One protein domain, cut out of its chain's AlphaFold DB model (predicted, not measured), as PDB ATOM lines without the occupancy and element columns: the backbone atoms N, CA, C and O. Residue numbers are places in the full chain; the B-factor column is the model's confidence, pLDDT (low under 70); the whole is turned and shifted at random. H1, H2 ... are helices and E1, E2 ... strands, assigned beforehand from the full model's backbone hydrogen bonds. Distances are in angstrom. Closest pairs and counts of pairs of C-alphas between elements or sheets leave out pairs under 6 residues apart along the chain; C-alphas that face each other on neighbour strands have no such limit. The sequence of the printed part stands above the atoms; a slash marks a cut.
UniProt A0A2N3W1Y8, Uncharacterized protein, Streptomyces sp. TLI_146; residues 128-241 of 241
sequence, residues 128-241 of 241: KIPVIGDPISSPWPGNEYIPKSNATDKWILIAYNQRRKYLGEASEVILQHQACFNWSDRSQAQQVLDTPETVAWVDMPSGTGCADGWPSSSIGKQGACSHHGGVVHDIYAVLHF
ATOM      1  N   LYS A 128     117.164 114.158 175.315       67.50
ATOM      2  CA  LYS A 128     118.399 114.800 175.777       67.50
ATOM      3  C   LYS A 128     118.212 115.347 177.202       67.50
ATOM      4  O   LYS A 128     117.237 116.044 177.457       67.50
ATOM      5  N   ILE A 129     119.165 115.098 178.110       64.25
ATOM      6  CA  ILE A 129     119.117 115.554 179.515       64.25
ATOM      7  C   ILE A 129     120.341 116.445 179.834       64.25
ATOM      8  O   ILE A 129     121.473 115.975 179.711       64.25
ATOM      9  N   PRO A 130     120.168 117.713 180.259       56.94
ATOM     10  CA  PRO A 130     121.258 118.622 180.610       56.94
ATOM     11  C   PRO A 130     121.633 118.471 182.095       56.94
ATOM     12  O   PRO A 130     121.328 119.333 182.918       56.94
ATOM     13  N   VAL A 131     122.258 117.349 182.461       57.84
ATOM     14  CA  VAL A 131     122.616 117.026 183.858       57.84
ATOM     15  C   VAL A 131     124.109 116.714 183.985       57.84
ATOM     16  O   VAL A 131     124.668 115.954 183.194       57.84
ATOM     17  N   ILE A 132     124.749 117.268 185.022       50.53
ATOM     18  CA  ILE A 132     126.107 116.904 185.447       50.53
ATOM     19  C   ILE A 132     125.991 115.754 186.457       50.53
ATOM     20  O   ILE A 132     125.269 115.876 187.442       50.53
ATOM     21  N   GLY A 133     126.710 114.649 186.237       48.56
ATOM     22  CA  GLY A 133     126.800 113.544 187.205       48.56
ATOM     23  C   GLY A 133     125.707 112.470 187.122       48.56
ATOM     24  O   GLY A 133     125.656 111.608 187.994       48.56
ATOM     25  N   ASP A 134     124.864 112.478 186.086       55.28
ATOM     26  CA  ASP A 134     123.906 111.394 185.840       55.28
ATOM     27  C   ASP A 134     124.632 110.130 185.325       55.28
ATOM     28  O   ASP A 134     125.325 110.194 184.303       55.28
ATOM     29  N   PRO A 135     124.479 108.960 185.980       51.00
ATOM     30  CA  PRO A 135     125.038 107.701 185.490       51.00
ATOM     31  C   PRO A 135     124.513 107.303 184.101       51.00
ATOM     32  O   PRO A 135     125.144 106.477 183.452       51.00
ATOM     33  N   ILE A 136     123.417 107.896 183.614       56.53
ATOM     34  CA  ILE A 136     122.797 107.659 182.298       56.53
ATOM     35  C   ILE A 136     123.209 108.704 181.247       56.53
ATOM     36  O   ILE A 136     123.047 108.476 180.040       56.53
ATOM     37  N   SER A 137     123.801 109.828 181.659       54.53
ATOM     38  CA  SER A 137     124.258 110.850 180.713       54.53
ATOM     39  C   SER A 137     125.575 110.476 180.035       54.53
ATOM     40  O   SER A 137     125.819 110.928 178.927       54.53
ATOM     41  N   SER A 138     126.406 109.618 180.633       53.62
ATOM     42  CA  SER A 138     127.708 109.186 180.096       53.62
ATOM     43  C   SER A 138     127.820 107.790 179.430       53.62
ATOM     44  O   SER A 138     128.872 107.562 178.825       53.62
ATOM     45  N   PRO A 139     126.872 106.828 179.492       53.03
ATOM     46  CA  PRO A 139     127.161 105.485 178.983       53.03
ATOM     47  C   PRO A 139     127.102 105.355 177.452       53.03
ATOM     48  O   PRO A 139     127.910 104.633 176.871       53.03
ATOM     49  N   TRP A 140     126.201 106.051 176.757       51.88
ATOM     50  CA  TRP A 140     125.953 105.815 175.325       51.88
ATOM     51  C   TRP A 140     126.142 107.094 174.488       51.88
ATOM     52  O   TRP A 140     125.850 108.180 174.982       51.88
ATOM     53  N   PRO A 141     126.659 107.004 173.245       37.97
ATOM     54  CA  PRO A 141     127.025 108.176 172.450       37.97
ATOM     55  C   PRO A 141     125.797 109.001 172.037       37.97
ATOM     56  O   PRO A 141     125.076 108.611 171.129       37.97
ATOM     57  N   GLY A 142     125.607 110.169 172.656       38.91
ATOM     58  CA  GLY A 142     124.560 111.127 172.265       38.91
ATOM     59  C   GLY A 142     124.629 112.483 172.978       38.91
ATOM     60  O   GLY A 142     123.678 113.261 172.939       38.91
ATOM     61  N   ASN A 143     125.742 112.771 173.655       44.69
ATOM     62  CA  ASN A 143     125.857 113.855 174.628       44.69
ATOM     63  C   ASN A 143     126.142 115.179 173.918       44.69
ATOM     64  O   ASN A 143     127.243 115.724 173.980       44.69
ATOM     65  N   GLU A 144     125.161 115.681 173.185       45.09
ATOM     66  CA  GLU A 144     125.241 117.003 172.587       45.09
ATOM     67  C   GLU A 144     124.749 118.045 173.597       45.09
ATOM     68  O   GLU A 144     123.687 117.888 174.202       45.09
ATOM     69  N   TYR A 145     125.533 119.107 173.785       46.06
ATOM     70  CA  TYR A 145     125.206 120.237 174.653       46.06
ATOM     71  C   TYR A 145     123.831 120.823 174.280       46.06
ATOM     72  O   TYR A 145     123.636 121.306 173.163       46.06
ATOM     73  N   ILE A 146     122.866 120.770 175.202       50.12
ATOM     74  CA  ILE A 146     121.513 121.298 174.979       50.12
ATOM     75  C   ILE A 146     121.492 122.784 175.365       50.12
ATOM     76  O   ILE A 146     121.881 123.127 176.484       50.12
ATOM     77  N   PRO A 147     121.011 123.688 174.495       45.34
ATOM     78  CA  PRO A 147     120.860 125.095 174.847       45.34
ATOM     79  C   PRO A 147     119.838 125.306 175.985       45.34
ATOM     80  O   PRO A 147     118.742 124.750 175.982       45.34
ATOM     81  N   LYS A 148     120.207 126.171 176.938       47.72
ATOM     82  CA  LYS A 148     119.550 126.479 178.231       47.72
ATOM     83  C   LYS A 148     118.058 126.819 178.238       47.72
ATOM     84  O   LYS A 148     117.460 126.819 179.307       47.72
ATOM     85  N   SER A 149     117.452 127.194 177.118       48.22
ATOM     86  CA  SER A 149     116.257 128.051 177.154       48.22
ATOM     87  C   SER A 149     114.942 127.367 177.554       48.22
ATOM     88  O   SER A 149     113.977 128.089 177.778       48.22
ATOM     89  N   ASN A 150     114.885 126.032 177.690       52.34
ATOM     90  CA  ASN A 150     113.630 125.290 177.930       52.34
ATOM     91  C   ASN A 150     113.675 124.243 179.071       52.34
ATOM     92  O   ASN A 150     112.696 123.522 179.262       52.34
ATOM     93  N   ALA A 151     114.776 124.111 179.818       62.53
ATOM     94  CA  ALA A 151     114.893 123.065 180.840       62.53
ATOM     95  C   ALA A 151     114.157 123.466 182.136       62.53
ATOM     96  O   ALA A 151     114.551 124.415 182.807       62.53
ATOM     97  N   THR A 152     113.084 122.745 182.475       73.00
ATOM     98  CA  THR A 152     112.380 122.823 183.772       73.00
ATOM     99  C   THR A 152     112.619 121.540 184.566       73.00
ATOM    100  O   THR A 152     112.870 120.496 183.967       73.00
ATOM    101  N   ASP A 153     112.490 121.588 185.891       75.19
ATOM    102  CA  ASP A 153     112.539 120.420 186.787       75.19
ATOM    103  C   ASP A 153     111.617 119.285 186.306       75.19
ATOM    104  O   ASP A 153     112.038 118.135 186.166       75.19
ATOM    105  N   LYS A 154     110.379 119.633 185.940       79.75
ATOM    106  CA  LYS A 154     109.382 118.711 185.397       79.75
ATOM    107  C   LYS A 154     109.823 118.102 184.070       79.75
ATOM    108  O   LYS A 154     109.623 116.909 183.856       79.75
ATOM    109  N   TRP A 155     110.394 118.903 183.171       78.31
ATOM    110  CA  TRP A 155     110.888 118.397 181.891       78.31
ATOM    111  C   TRP A 155     112.073 117.444 182.088       78.31
ATOM    112  O   TRP A 155     112.089 116.388 181.466       78.31
ATOM    113  N   ILE A 156     113.002 117.754 182.998       78.31
ATOM    114  CA  ILE A 156     114.150 116.889 183.316       78.31
ATOM    115  C   ILE A 156     113.686 115.555 183.903       78.31
ATOM    116  O   ILE A 156     114.173 114.508 183.487       78.31
ATOM    117  N   LEU A 157     112.712 115.578 184.817       81.62
ATOM    118  CA  LEU A 157     112.139 114.363 185.397       81.62
ATOM    119  C   LEU A 157     111.482 113.481 184.322       81.62
ATOM    120  O   LEU A 157     111.706 112.272 184.290       81.62
ATOM    121  N   ILE A 158     110.703 114.082 183.415       83.75
ATOM    122  CA  ILE A 158     110.069 113.359 182.299       83.75
ATOM    123  C   ILE A 158     111.132 112.777 181.359       83.75
ATOM    124  O   ILE A 158     111.070 111.588 181.045       83.75
ATOM    125  N   ALA A 159     112.111 113.586 180.948       81.75
ATOM    126  CA  ALA A 159     113.177 113.172 180.042       81.75
ATOM    127  C   ALA A 159     114.020 112.039 180.645       81.75
ATOM    128  O   ALA A 159     114.326 111.068 179.954       81.75
ATOM    129  N   TYR A 160     114.334 112.111 181.944       83.94
ATOM    130  CA  TYR A 160     115.030 111.040 182.651       83.94
ATOM    131  C   TYR A 160     114.242 109.737 182.637       83.94
ATOM    132  O   TYR A 160     114.757 108.724 182.165       83.94
ATOM    133  N   ASN A 161     112.993 109.757 183.107       85.50
ATOM    134  CA  ASN A 161     112.181 108.544 183.203       85.50
ATOM    135  C   ASN A 161     111.998 107.898 181.818       85.50
ATOM    136  O   ASN A 161     112.101 106.678 181.672       85.50
ATOM    137  N   GLN A 162     111.785 108.718 180.784       87.56
ATOM    138  CA  GLN A 162     111.629 108.249 179.410       87.56
ATOM    139  C   GLN A 162     112.929 107.639 178.860       87.56
ATOM    140  O   GLN A 162     112.916 106.525 178.332       87.56
ATOM    141  N   ARG A 163     114.065 108.325 179.034       86.81
ATOM    142  CA  ARG A 163     115.383 107.830 178.607       86.81
ATOM    143  C   ARG A 163     115.761 106.549 179.349       86.81
ATOM    144  O   ARG A 163     116.199 105.582 178.726       86.81
ATOM    145  N   ARG A 164     115.558 106.510 180.670       89.19
ATOM    146  CA  ARG A 164     115.823 105.339 181.513       89.19
ATOM    147  C   ARG A 164     114.995 104.143 181.069       89.19
ATOM    148  O   ARG A 164     115.565 103.058 180.976       89.19
ATOM    149  N   LYS A 165     113.712 104.323 180.741       91.69
ATOM    150  CA  LYS A 165     112.851 103.253 180.218       91.69
ATOM    151  C   LYS A 165     113.449 102.607 178.964       91.69
ATOM    152  O   LYS A 165     113.704 101.405 178.962       91.69
ATOM    153  N   TYR A 166     113.739 103.399 177.932       91.25
ATOM    154  CA  TYR A 166     114.276 102.874 176.672       91.25
ATOM    155  C   TYR A 166     115.663 102.243 176.828       91.25
ATOM    156  O   TYR A 166     115.953 101.200 176.242       91.25
ATOM    157  N   LEU A 167     116.525 102.828 177.663       90.56
ATOM    158  CA  LEU A 167     117.820 102.217 177.966       90.56
ATOM    159  C   LEU A 167     117.675 100.932 178.789       90.56
ATOM    160  O   LEU A 167     118.500 100.034 178.633       90.56
ATOM    161  N   GLY A 168     116.631 100.810 179.611       92.50
ATOM    162  CA  GLY A 168     116.256  99.569 180.288       92.50
ATOM    163  C   GLY A 168     115.895  98.471 179.299       92.50
ATOM    164  O   GLY A 168     116.522  97.417 179.320       92.50
ATOM    165  N   GLU A 169     114.991  98.765 178.364       94.62
ATOM    166  CA  GLU A 169     114.597  97.841 177.289       94.62
ATOM    167  C   GLU A 169     115.817  97.389 176.459       94.62
ATOM    168  O   GLU A 169     116.021  96.196 176.224       94.62
ATOM    169  N   ALA A 170     116.699  98.320 176.074       93.88
ATOM    170  CA  ALA A 170     117.956  97.985 175.398       93.88
ATOM    171  C   ALA A 170     118.885  97.109 176.259       93.88
ATOM    172  O   ALA A 170     119.537  96.201 175.735       93.88
ATOM    173  N   SER A 171     118.966  97.380 177.563       94.81
ATOM    174  CA  SER A 171     119.832  96.653 178.497       94.81
ATOM    175  C   SER A 171     119.341  95.228 178.736       94.81
ATOM    176  O   SER A 171     120.147  94.295 178.740       94.81
ATOM    177  N   GLU A 172     118.029  95.025 178.837       96.31
ATOM    178  CA  GLU A 172     117.421  93.696 178.931       96.31
ATOM    179  C   GLU A 172     117.743  92.841 177.703       96.31
ATOM    180  O   GLU A 172     118.185  91.700 177.852       96.31
ATOM    181  N   VAL A 173     117.628  93.403 176.493       96.25
ATOM    182  CA  VAL A 173     118.010  92.708 175.249       96.25
ATOM    183  C   VAL A 173     119.484  92.286 175.285       96.25
ATOM    184  O   VAL A 173     119.819  91.164 174.896       96.25
ATOM    185  N   ILE A 174     120.377  93.150 175.781       95.44
ATOM    186  CA  ILE A 174     121.809  92.834 175.907       95.44
ATOM    187  C   ILE A 174     122.037  91.665 176.872       95.44
ATOM    188  O   ILE A 174     122.780  90.731 176.548       95.44
ATOM    189  N   LEU A 175     121.406  91.697 178.048       95.75
ATOM    190  CA  LEU A 175     121.602  90.678 179.082       95.75
ATOM    191  C   LEU A 175     120.920  89.344 178.751       95.75
ATOM    192  O   LEU A 175     121.436  88.299 179.150       95.75
ATOM    193  N   GLN A 176     119.827  89.355 177.984       96.56
ATOM    194  CA  GLN A 176     119.185  88.143 177.458       96.56
ATOM    195  C   GLN A 176     120.003  87.502 176.325       96.56
ATOM    196  O   GLN A 176     120.063  86.277 176.216       96.56
ATOM    197  N   HIS A 177     120.687  88.309 175.508       95.88
ATOM    198  CA  HIS A 177     121.447  87.849 174.341       95.88
ATOM    199  C   HIS A 177     122.960  88.053 174.489       95.88
ATOM    200  O   HIS A 177     123.627  88.516 173.564       95.88
ATOM    201  N   GLN A 178     123.537  87.655 175.628       94.81
ATOM    202  CA  GLN A 178     124.948  87.922 175.957       94.81
ATOM    203  C   GLN A 178     125.963  87.468 174.898       94.81
ATOM    204  O   GLN A 178     127.018  88.080 174.774       94.81
ATOM    205  N   ALA A 179     125.667  86.415 174.128       91.50
ATOM    206  CA  ALA A 179     126.542  85.929 173.057       91.50
ATOM    207  C   ALA A 179     126.677  86.914 171.876       91.50
ATOM    208  O   ALA A 179     127.621  86.813 171.094       91.50
ATOM    209  N   CYS A 180     125.746  87.862 171.745       94.00
ATOM    210  CA  CYS A 180     125.682  88.825 170.649       94.00
ATOM    211  C   CYS A 180     126.362  90.164 170.944       94.00
ATOM    212  O   CYS A 180     126.561  90.959 170.014       94.00
ATOM    213  N   PHE A 181     126.719  90.392 172.208       94.06
ATOM    214  CA  PHE A 181     127.223  91.654 172.733       94.06
ATOM    215  C   PHE A 181     128.553  91.447 173.456       94.06
ATOM    216  O   PHE A 181     128.831  90.385 174.018       94.06
ATOM    217  N   ASN A 182     129.416  92.459 173.417       93.25
ATOM    218  CA  ASN A 182     130.731  92.351 174.041       93.25
ATOM    219  C   ASN A 182     130.625  92.532 175.574       93.25
ATOM    220  O   ASN A 182     129.555  92.738 176.143       93.25
ATOM    221  N   TRP A 183     131.741  92.394 176.293       92.19
ATOM    222  CA  TRP A 183     131.740  92.577 177.751       92.19
ATOM    223  C   TRP A 183     131.403  94.012 178.185       92.19
ATOM    224  O   TRP A 183     130.685  94.178 179.167       92.19
ATOM    225  N   SER A 184     131.860  95.024 177.442       90.12
ATOM    226  CA  SER A 184     131.568  96.433 177.730       90.12
ATOM    227  C   SER A 184     130.068  96.709 177.656       90.12
ATOM    228  O   SER A 184     129.515  97.283 178.590       90.12
ATOM    229  N   ASP A 185     129.400  96.228 176.603       90.12
ATOM    230  CA  ASP A 185     127.952  96.381 176.423       90.12
ATOM    231  C   ASP A 185     127.185  95.767 177.602       90.12
ATOM    232  O   ASP A 185     126.241  96.360 178.115       90.12
ATOM    233  N   ARG A 186     127.608  94.581 178.066       93.75
ATOM    234  CA  ARG A 186     126.975  93.873 179.192       93.75
ATOM    235  C   ARG A 186     127.200  94.579 180.523       93.75
ATOM    236  O   ARG A 186     126.261  94.723 181.296       93.75
ATOM    237  N   SER A 187     128.429  95.029 180.784       90.31
ATOM    238  CA  SER A 187     128.747  95.800 181.991       90.31
ATOM    239  C   SER A 187     127.935  97.092 182.044       90.31
ATOM    240  O   SER A 187     127.461  97.484 183.103       90.31
ATOM    241  N   GLN A 188     127.766  97.743 180.899       88.12
ATOM    242  CA  GLN A 188     127.000  98.972 180.778       88.12
ATOM    243  C   GLN A 188     125.494  98.743 180.914       88.12
ATOM    244  O   GLN A 188     124.823  99.500 181.609       88.12
ATOM    245  N   ALA A 189     124.969  97.680 180.304       92.00
ATOM    246  CA  ALA A 189     123.581  97.269 180.476       92.00
ATOM    247  C   ALA A 189     123.258  97.007 181.953       92.00
ATOM    248  O   ALA A 189     122.234  97.468 182.451       92.00
ATOM    249  N   GLN A 190     124.162  96.337 182.676       93.44
ATOM    250  CA  GLN A 190     123.990  96.115 184.109       93.44
ATOM    251  C   GLN A 190     123.968  97.434 184.891       93.44
ATOM    252  O   GLN A 190     123.057  97.638 185.681       93.44
ATOM    253  N   GLN A 191     124.890  98.365 184.618       89.44
ATOM    254  CA  GLN A 191     124.898  99.683 185.272       89.44
ATOM    255  C   GLN A 191     123.596 100.462 185.053       89.44
ATOM    256  O   GLN A 191     123.098 101.106 185.975       89.44
ATOM    257  N   VAL A 192     123.022 100.395 183.847       88.62
ATOM    258  CA  VAL A 192     121.717 101.005 183.562       88.62
ATOM    259  C   VAL A 192     120.630 100.351 184.409       88.62
ATOM    260  O   VAL A 192     119.844 101.068 185.020       88.62
ATOM    261  N   LEU A 193     120.591  99.017 184.481       91.12
ATOM    262  CA  LEU A 193     119.600  98.298 185.288       91.12
ATOM    263  C   LEU A 193     119.754  98.529 186.795       91.12
ATOM    264  O   LEU A 193     118.746  98.587 187.492       91.12
ATOM    265  N   ASP A 194     120.979  98.737 187.271       89.88
ATOM    266  CA  ASP A 194     121.272  99.093 188.662       89.88
ATOM    267  C   ASP A 194     120.902 100.555 188.980       89.88
ATOM    268  O   ASP A 194     120.815 100.941 190.147       89.88
ATOM    269  N   THR A 195     120.680 101.380 187.952       84.88
ATOM    270  CA  THR A 195     120.247 102.767 188.119       84.88
ATOM    271  C   THR A 195     118.727 102.826 188.337       84.88
ATOM    272  O   THR A 195     117.986 102.199 187.564       84.88
ATOM    273  N   PRO A 196     118.240 103.605 189.327       88.25
ATOM    274  CA  PRO A 196     116.815 103.748 189.621       88.25
ATOM    275  C   PRO A 196     115.969 104.116 188.397       88.25
ATOM    276  O   PRO A 196     116.390 104.882 187.533       88.25
ATOM    277  N   GLU A 197     114.751 103.576 188.324       86.31
ATOM    278  CA  GLU A 197     113.839 103.827 187.198       86.31
ATOM    279  C   GLU A 197     113.267 105.246 187.191       86.31
ATOM    280  O   GLU A 197     112.898 105.765 186.136       86.31
ATOM    281  N   THR A 198     113.188 105.869 188.367       83.56
ATOM    282  CA  THR A 198     112.537 107.162 188.569       83.56
ATOM    283  C   THR A 198     113.375 108.085 189.434       83.56
ATOM    284  O   THR A 198     113.985 107.643 190.403       83.56
ATOM    285  N   VAL A 199     113.320 109.378 189.129       82.50
ATOM    286  CA  VAL A 199     113.865 110.456 189.967       82.50
ATOM    287  C   VAL A 199     112.793 110.916 190.955       82.50
ATOM    288  O   VAL A 199     111.667 111.210 190.547       82.50
ATOM    289  N   ALA A 200     113.136 111.012 192.238       83.94
ATOM    290  CA  ALA A 200     112.251 111.502 193.288       83.94
ATOM    291  C   ALA A 200     112.028 113.022 193.184       83.94
ATOM    292  O   ALA A 200     110.890 113.486 193.266       83.94
ATOM    293  N   TRP A 201     113.095 113.801 192.968       80.06
ATOM    294  CA  TRP A 201     113.010 115.227 192.622       80.06
ATOM    295  C   TRP A 201     114.279 115.725 191.915       80.06
ATOM    296  O   TRP A 201     115.341 115.101 191.976       80.06
ATOM    297  N   VAL A 202     114.159 116.870 191.241       78.06
ATOM    298  CA  VAL A 202     115.256 117.540 190.533       78.06
ATOM    299  C   VAL A 202     115.579 118.842 191.251       78.06
ATOM    300  O   VAL A 202     114.696 119.683 191.415       78.06
ATOM    301  N   ASP A 203     116.835 119.021 191.649       73.38
ATOM    302  CA  ASP A 203     117.335 120.321 192.089       73.38
ATOM    303  C   ASP A 203     117.957 121.045 190.890       73.38
ATOM    304  O   ASP A 203     118.883 120.539 190.253       73.38
ATOM    305  N   MET A 204     117.417 122.216 190.553       68.94
ATOM    306  CA  MET A 204     117.980 123.119 189.550       68.94
ATOM    307  C   MET A 204     118.483 124.376 190.258       68.94
ATOM    308  O   MET A 204     117.803 125.412 190.217       68.94
ATOM    309  N   PRO A 205     119.646 124.315 190.932       61.12
ATOM    310  CA  PRO A 205     120.211 125.493 191.565       61.12
ATOM    311  C   PRO A 205     120.347 126.589 190.511       61.12
ATOM    312  O   PRO A 205     120.830 126.351 189.402       61.12
ATOM    313  N   SER A 206     119.874 127.797 190.833       54.50
ATOM    314  CA  SER A 206     119.931 128.935 189.918       54.50
ATOM    315  C   SER A 206     121.380 129.138 189.478       54.50
ATOM    316  O   SER A 206     122.222 129.550 190.281       54.50
ATOM    317  N   GLY A 207     121.641 128.782 188.218       53.78
ATOM    318  CA  GLY A 207     122.949 128.613 187.597       53.78
ATOM    319  C   GLY A 207     123.812 129.858 187.669       53.78
ATOM    320  O   GLY A 207     123.894 130.659 186.741       53.78
ATOM    321  N   THR A 208     124.472 130.010 188.798       55.00
ATOM    322  CA  THR A 208     125.633 130.857 188.950       55.00
ATOM    323  C   THR A 208     126.665 129.923 189.550       55.00
ATOM    324  O   THR A 208     126.468 129.408 190.644       55.00
ATOM    325  N   GLY A 209     127.705 129.617 188.780       64.25
ATOM    326  CA  GLY A 209     128.880 128.855 189.198       64.25
ATOM    327  C   GLY A 209     130.131 129.604 188.751       64.25
ATOM    328  O   GLY A 209     130.044 130.511 187.918       64.25
ATOM    329  N   CYS A 210     131.292 129.270 189.298       66.25
ATOM    330  CA  CYS A 210     132.535 129.768 188.718       66.25
ATOM    331  C   CYS A 210     132.941 128.929 187.495       66.25
ATOM    332  O   CYS A 210     132.497 127.790 187.351       66.25
ATOM    333  N   ALA A 211     133.744 129.491 186.589       65.81
ATOM    334  CA  ALA A 211     134.089 128.863 185.310       65.81
ATOM    335  C   ALA A 211     134.884 127.553 185.427       65.81
ATOM    336  O   ALA A 211     134.950 126.785 184.472       65.81
ATOM    337  N   ASP A 212     135.458 127.285 186.595       63.00
ATOM    338  CA  ASP A 212     136.147 126.042 186.935       63.00
ATOM    339  C   ASP A 212     135.266 125.024 187.688       63.00
ATOM    340  O   ASP A 212     135.758 123.980 188.113       63.00
ATOM    341  N   GLY A 213     133.970 125.312 187.847       58.66
ATOM    342  CA  GLY A 213     132.999 124.430 188.492       58.66
ATOM    343  C   GLY A 213     132.873 124.592 190.009       58.66
ATOM    344  O   GLY A 213     132.102 123.846 190.614       58.66
ATOM    345  N   TRP A 214     133.568 125.545 190.649       60.72
ATOM    346  CA  TRP A 214     133.414 125.770 192.094       60.72
ATOM    347  C   TRP A 214     132.001 126.319 192.424       60.72
ATOM    348  O   TRP A 214     131.634 127.404 191.952       60.72
ATOM    349  N   PRO A 215     131.200 125.623 193.267       57.91
ATOM    350  CA  PRO A 215     129.945 126.155 193.799       57.91
ATOM    351  C   PRO A 215     130.185 127.221 194.887       57.91
ATOM    352  O   PRO A 215     130.776 126.945 195.932       57.91
ATOM    353  N   SER A 216     129.693 128.443 194.692       57.56
ATOM    354  CA  SER A 216     129.763 129.507 195.704       57.56
ATOM    355  C   SER A 216     128.375 130.080 195.997       57.56
ATOM    356  O   SER A 216     127.604 130.395 195.098       57.56
ATOM    357  N   SER A 217     128.047 130.242 197.279       55.91
ATOM    358  CA  SER A 217     126.769 130.816 197.726       55.91
ATOM    359  C   SER A 217     126.717 132.350 197.623       55.91
ATOM    360  O   SER A 217     125.678 132.956 197.882       55.91
ATOM    361  N   SER A 218     127.822 132.998 197.235       57.59
ATOM    362  CA  SER A 218     127.980 134.460 197.157       57.59
ATOM    363  C   SER A 218     128.322 134.964 195.745       57.59
ATOM    364  O   SER A 218     128.877 136.058 195.571       57.59
ATOM    365  N   ILE A 219     127.977 134.184 194.716       62.22
ATOM    366  CA  ILE A 219     128.305 134.491 193.319       62.22
ATOM    367  C   ILE A 219     127.703 135.832 192.886       62.22
ATOM    368  O   ILE A 219     126.566 136.174 193.201       62.22
ATOM    369  N   GLY A 220     128.525 136.637 192.206       53.38
ATOM    370  CA  GLY A 220     128.167 137.972 191.721       53.38
ATOM    371  C   GLY A 220     128.225 139.099 192.761       53.38
ATOM    372  O   GLY A 220     128.229 140.258 192.363       53.38
ATOM    373  N   LYS A 221     128.325 138.811 194.070       55.66
ATOM    374  CA  LYS A 221     128.300 139.858 195.116       55.66
ATOM    375  C   LYS A 221     129.677 140.314 195.610       55.66
ATOM    376  O   LYS A 221     129.785 141.434 196.093       55.66
ATOM    377  N   GLN A 222     130.719 139.480 195.511       58.50
ATOM    378  CA  GLN A 222     132.034 139.771 196.122       58.50
ATOM    379  C   GLN A 222     133.249 139.274 195.314       58.50
ATOM    380  O   GLN A 222     134.295 138.975 195.875       58.50
ATOM    381  N   GLY A 223     133.136 139.135 193.988       59.34
ATOM    382  CA  GLY A 223     134.269 138.666 193.179       59.34
ATOM    383  C   GLY A 223     134.664 137.206 193.444       59.34
ATOM    384  O   GLY A 223     135.764 136.809 193.081       59.34
ATOM    385  N   ALA A 224     133.774 136.390 194.024       65.06
ATOM    386  CA  ALA A 224     134.025 134.980 194.342       65.06
ATOM    387  C   ALA A 224     134.516 134.154 193.140       65.06
ATOM    388  O   ALA A 224     135.309 133.246 193.322       65.06
ATOM    389  N   CYS A 225     134.118 134.509 191.913       67.31
ATOM    390  CA  CYS A 225     134.594 133.841 190.701       67.31
ATOM    391  C   CYS A 225     135.753 134.554 189.986       67.31
ATOM    392  O   CYS A 225     136.165 134.124 188.915       67.31
ATOM    393  N   SER A 226     136.305 135.633 190.549       70.81
ATOM    394  CA  SER A 226     137.400 136.390 189.919       70.81
ATOM    395  C   SER A 226     138.718 135.607 189.861       70.81
ATOM    396  O   SER A 226     139.463 135.755 188.899       70.81
ATOM    397  N   HIS A 227     138.985 134.731 190.837       70.31
ATOM    398  CA  HIS A 227     140.105 133.775 190.802       70.31
ATOM    399  C   HIS A 227     139.794 132.484 190.033       70.31
ATOM    400  O   HIS A 227     140.701 131.723 189.717       70.31
ATOM    401  N   HIS A 228     138.524 132.267 189.699       65.94
ATOM    402  CA  HIS A 228     137.995 131.013 189.167       65.94
ATOM    403  C   HIS A 228     137.489 131.165 187.725       65.94
ATOM    404  O   HIS A 228     136.574 130.474 187.290       65.94
ATOM    405  N   GLY A 229     138.060 132.119 186.981       67.38
ATOM    406  CA  GLY A 229     137.802 132.298 185.548       67.38
ATOM    407  C   GLY A 229     136.494 133.010 185.190       67.38
ATOM    408  O   GLY A 229     136.129 133.054 184.018       67.38
ATOM    409  N   GLY A 230     135.810 133.615 186.161       67.81
ATOM    410  CA  GLY A 230     134.568 134.356 185.953       67.81
ATOM    411  C   GLY A 230     133.316 133.541 186.262       67.81
ATOM    412  O   GLY A 230     133.371 132.370 186.626       67.81
ATOM    413  N   VAL A 231     132.168 134.211 186.190       65.88
ATOM    414  CA  VAL A 231     130.866 133.599 186.464       65.88
ATOM    415  C   VAL A 231     130.372 132.901 185.204       65.88
ATOM    416  O   VAL A 231     130.248 133.537 184.158       65.88
ATOM    417  N   VAL A 232     130.047 131.616 185.314       60.19
ATOM    418  CA  VAL A 232     129.352 130.866 184.270       60.19
ATOM    419  C   VAL A 232     127.908 130.661 184.696       60.19
ATOM    420  O   VAL A 232     127.602 130.252 185.818       60.19
ATOM    421  N   HIS A 233     127.006 130.966 183.771       54.56
ATOM    422  CA  HIS A 233     125.574 130.843 183.982       54.56
ATOM    423  C   HIS A 233     125.050 129.468 183.582       54.56
ATOM    424  O   HIS A 233     124.086 129.414 182.828       54.56
ATOM    425  N   ASP A 234     125.706 128.369 183.957       53.84
ATOM    426  CA  ASP A 234     125.282 127.021 183.552       53.84
ATOM    427  C   ASP A 234     124.110 126.517 184.393       53.84
ATOM    428  O   ASP A 234     124.158 126.551 185.618       53.84
ATOM    429  N   ILE A 235     123.038 126.080 183.717       54.25
ATOM    430  CA  ILE A 235     121.950 125.339 184.356       54.25
ATOM    431  C   ILE A 235     122.458 123.907 184.429       54.25
ATOM    432  O   ILE A 235     122.542 123.230 183.407       54.25
ATOM    433  N   TYR A 236     122.850 123.480 185.619       59.50
ATOM    434  CA  TYR A 236     123.051 122.077 185.922       59.50
ATOM    435  C   TYR A 236     121.885 121.639 186.797       59.50
ATOM    436  O   TYR A 236     121.449 122.371 187.682       59.50
ATOM    437  N   ALA A 237     121.355 120.461 186.508       65.44
ATOM    438  CA  ALA A 237     120.384 119.812 187.364       65.44
ATOM    439  C   ALA A 237     121.071 118.699 188.151       65.44
ATOM    440  O   ALA A 237     121.981 118.052 187.636       65.44
ATOM    441  N   VAL A 238     120.634 118.489 189.386       69.25
ATOM    442  CA  VAL A 238     121.033 117.365 190.235       69.25
ATOM    443  C   VAL A 238     119.808 116.480 190.424       69.25
ATOM    444  O   VAL A 238     118.729 116.957 190.780       69.25
ATOM    445  N   LEU A 239     119.963 115.188 190.141       73.75
ATOM    446  CA  LEU A 239     118.899 114.201 190.287       73.75
ATOM    447  C   LEU A 239     118.991 113.552 191.666       73.75
ATOM    448  O   LEU A 239     120.059 113.090 192.068       73.75
ATOM    449  N   HIS A 240     117.863 113.496 192.365       77.44
ATOM    450  CA  HIS A 240     117.730 112.777 193.624       77.44
ATOM    451  C   HIS A 240     116.836 111.560 193.404       77.44
ATOM    452  O   HIS A 240     115.718 111.704 192.912       77.44
ATOM    453  N   PHE A 241     117.349 110.376 193.737       79.12
ATOM    454  CA  PHE A 241     116.698 109.083 193.527       79.12
ATOM    455  C   PHE A 241     116.129 108.515 194.823       79.12
ATOM    456  O   PHE A 241     116.795 108.683 195.871       79.12
TER     457      PHE A 241
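Overview. This is residues 128 to 241 of the 241 residues of an uncharacterized protein of Streptomyces sp. TLI_146 (UniProt A0A2N3W1Y8). This model has little regular structure: a long helix, H1, with the shorter H2 folded back and packed on its residues 164 to 175 at a steep tilt of 47 degrees, and a tiny hairpin of E1 and E2 near its residues 153 to 160. Unnamed residues 204 to 237 make a long loop reaching away from the helices. The 114 printed residues hold H1, H2, E1, E2 in that order, mostly helix, with 42 residues in named elements. The whole is loose, radius of gyration of the C-alphas 17.3 A, spanning 58 by 27 by 22 A.

Along the chain. Residues 128 to 152 hold no named element. H1, residues 153 to 176, runs 34.2 A from C-alpha 153 at (112.539, 120.420, 186.787). H2 is residues 183 to 194, 16.5 A. E1 is residues 201 to 203; E2, residues 238 to 240, ends at (117.730, 112.777, 193.624).

Arrangement. H1, with residues 164 to 175 alone, touches H2, opposite ways at a steep tilt of 47 degrees; the closest C-alphas, Ser 171 and Ala 189, are 4.3 A apart. The closest C-alphas of H1 and E1, Asp 153 and Val 202, are 5.5 A apart. E1 and E2 are antiparallel, with N 238 and O 203 at 2.8 A, within hydrogen-bond range. H2 and E2 are apart. In H1 and H2 every O i to N i+4 pair is within hydrogen-bond range.

Size, cuts and confidence. The C-alphas of Ala 179 and Gln 222, the two farthest apart, are 58.8 A apart. The printed part has no cut; the link E1 to E2 is long, 34 residues. pLDDT is under 70 in residues 128 to 151, 204 to 225 and 228 to 238.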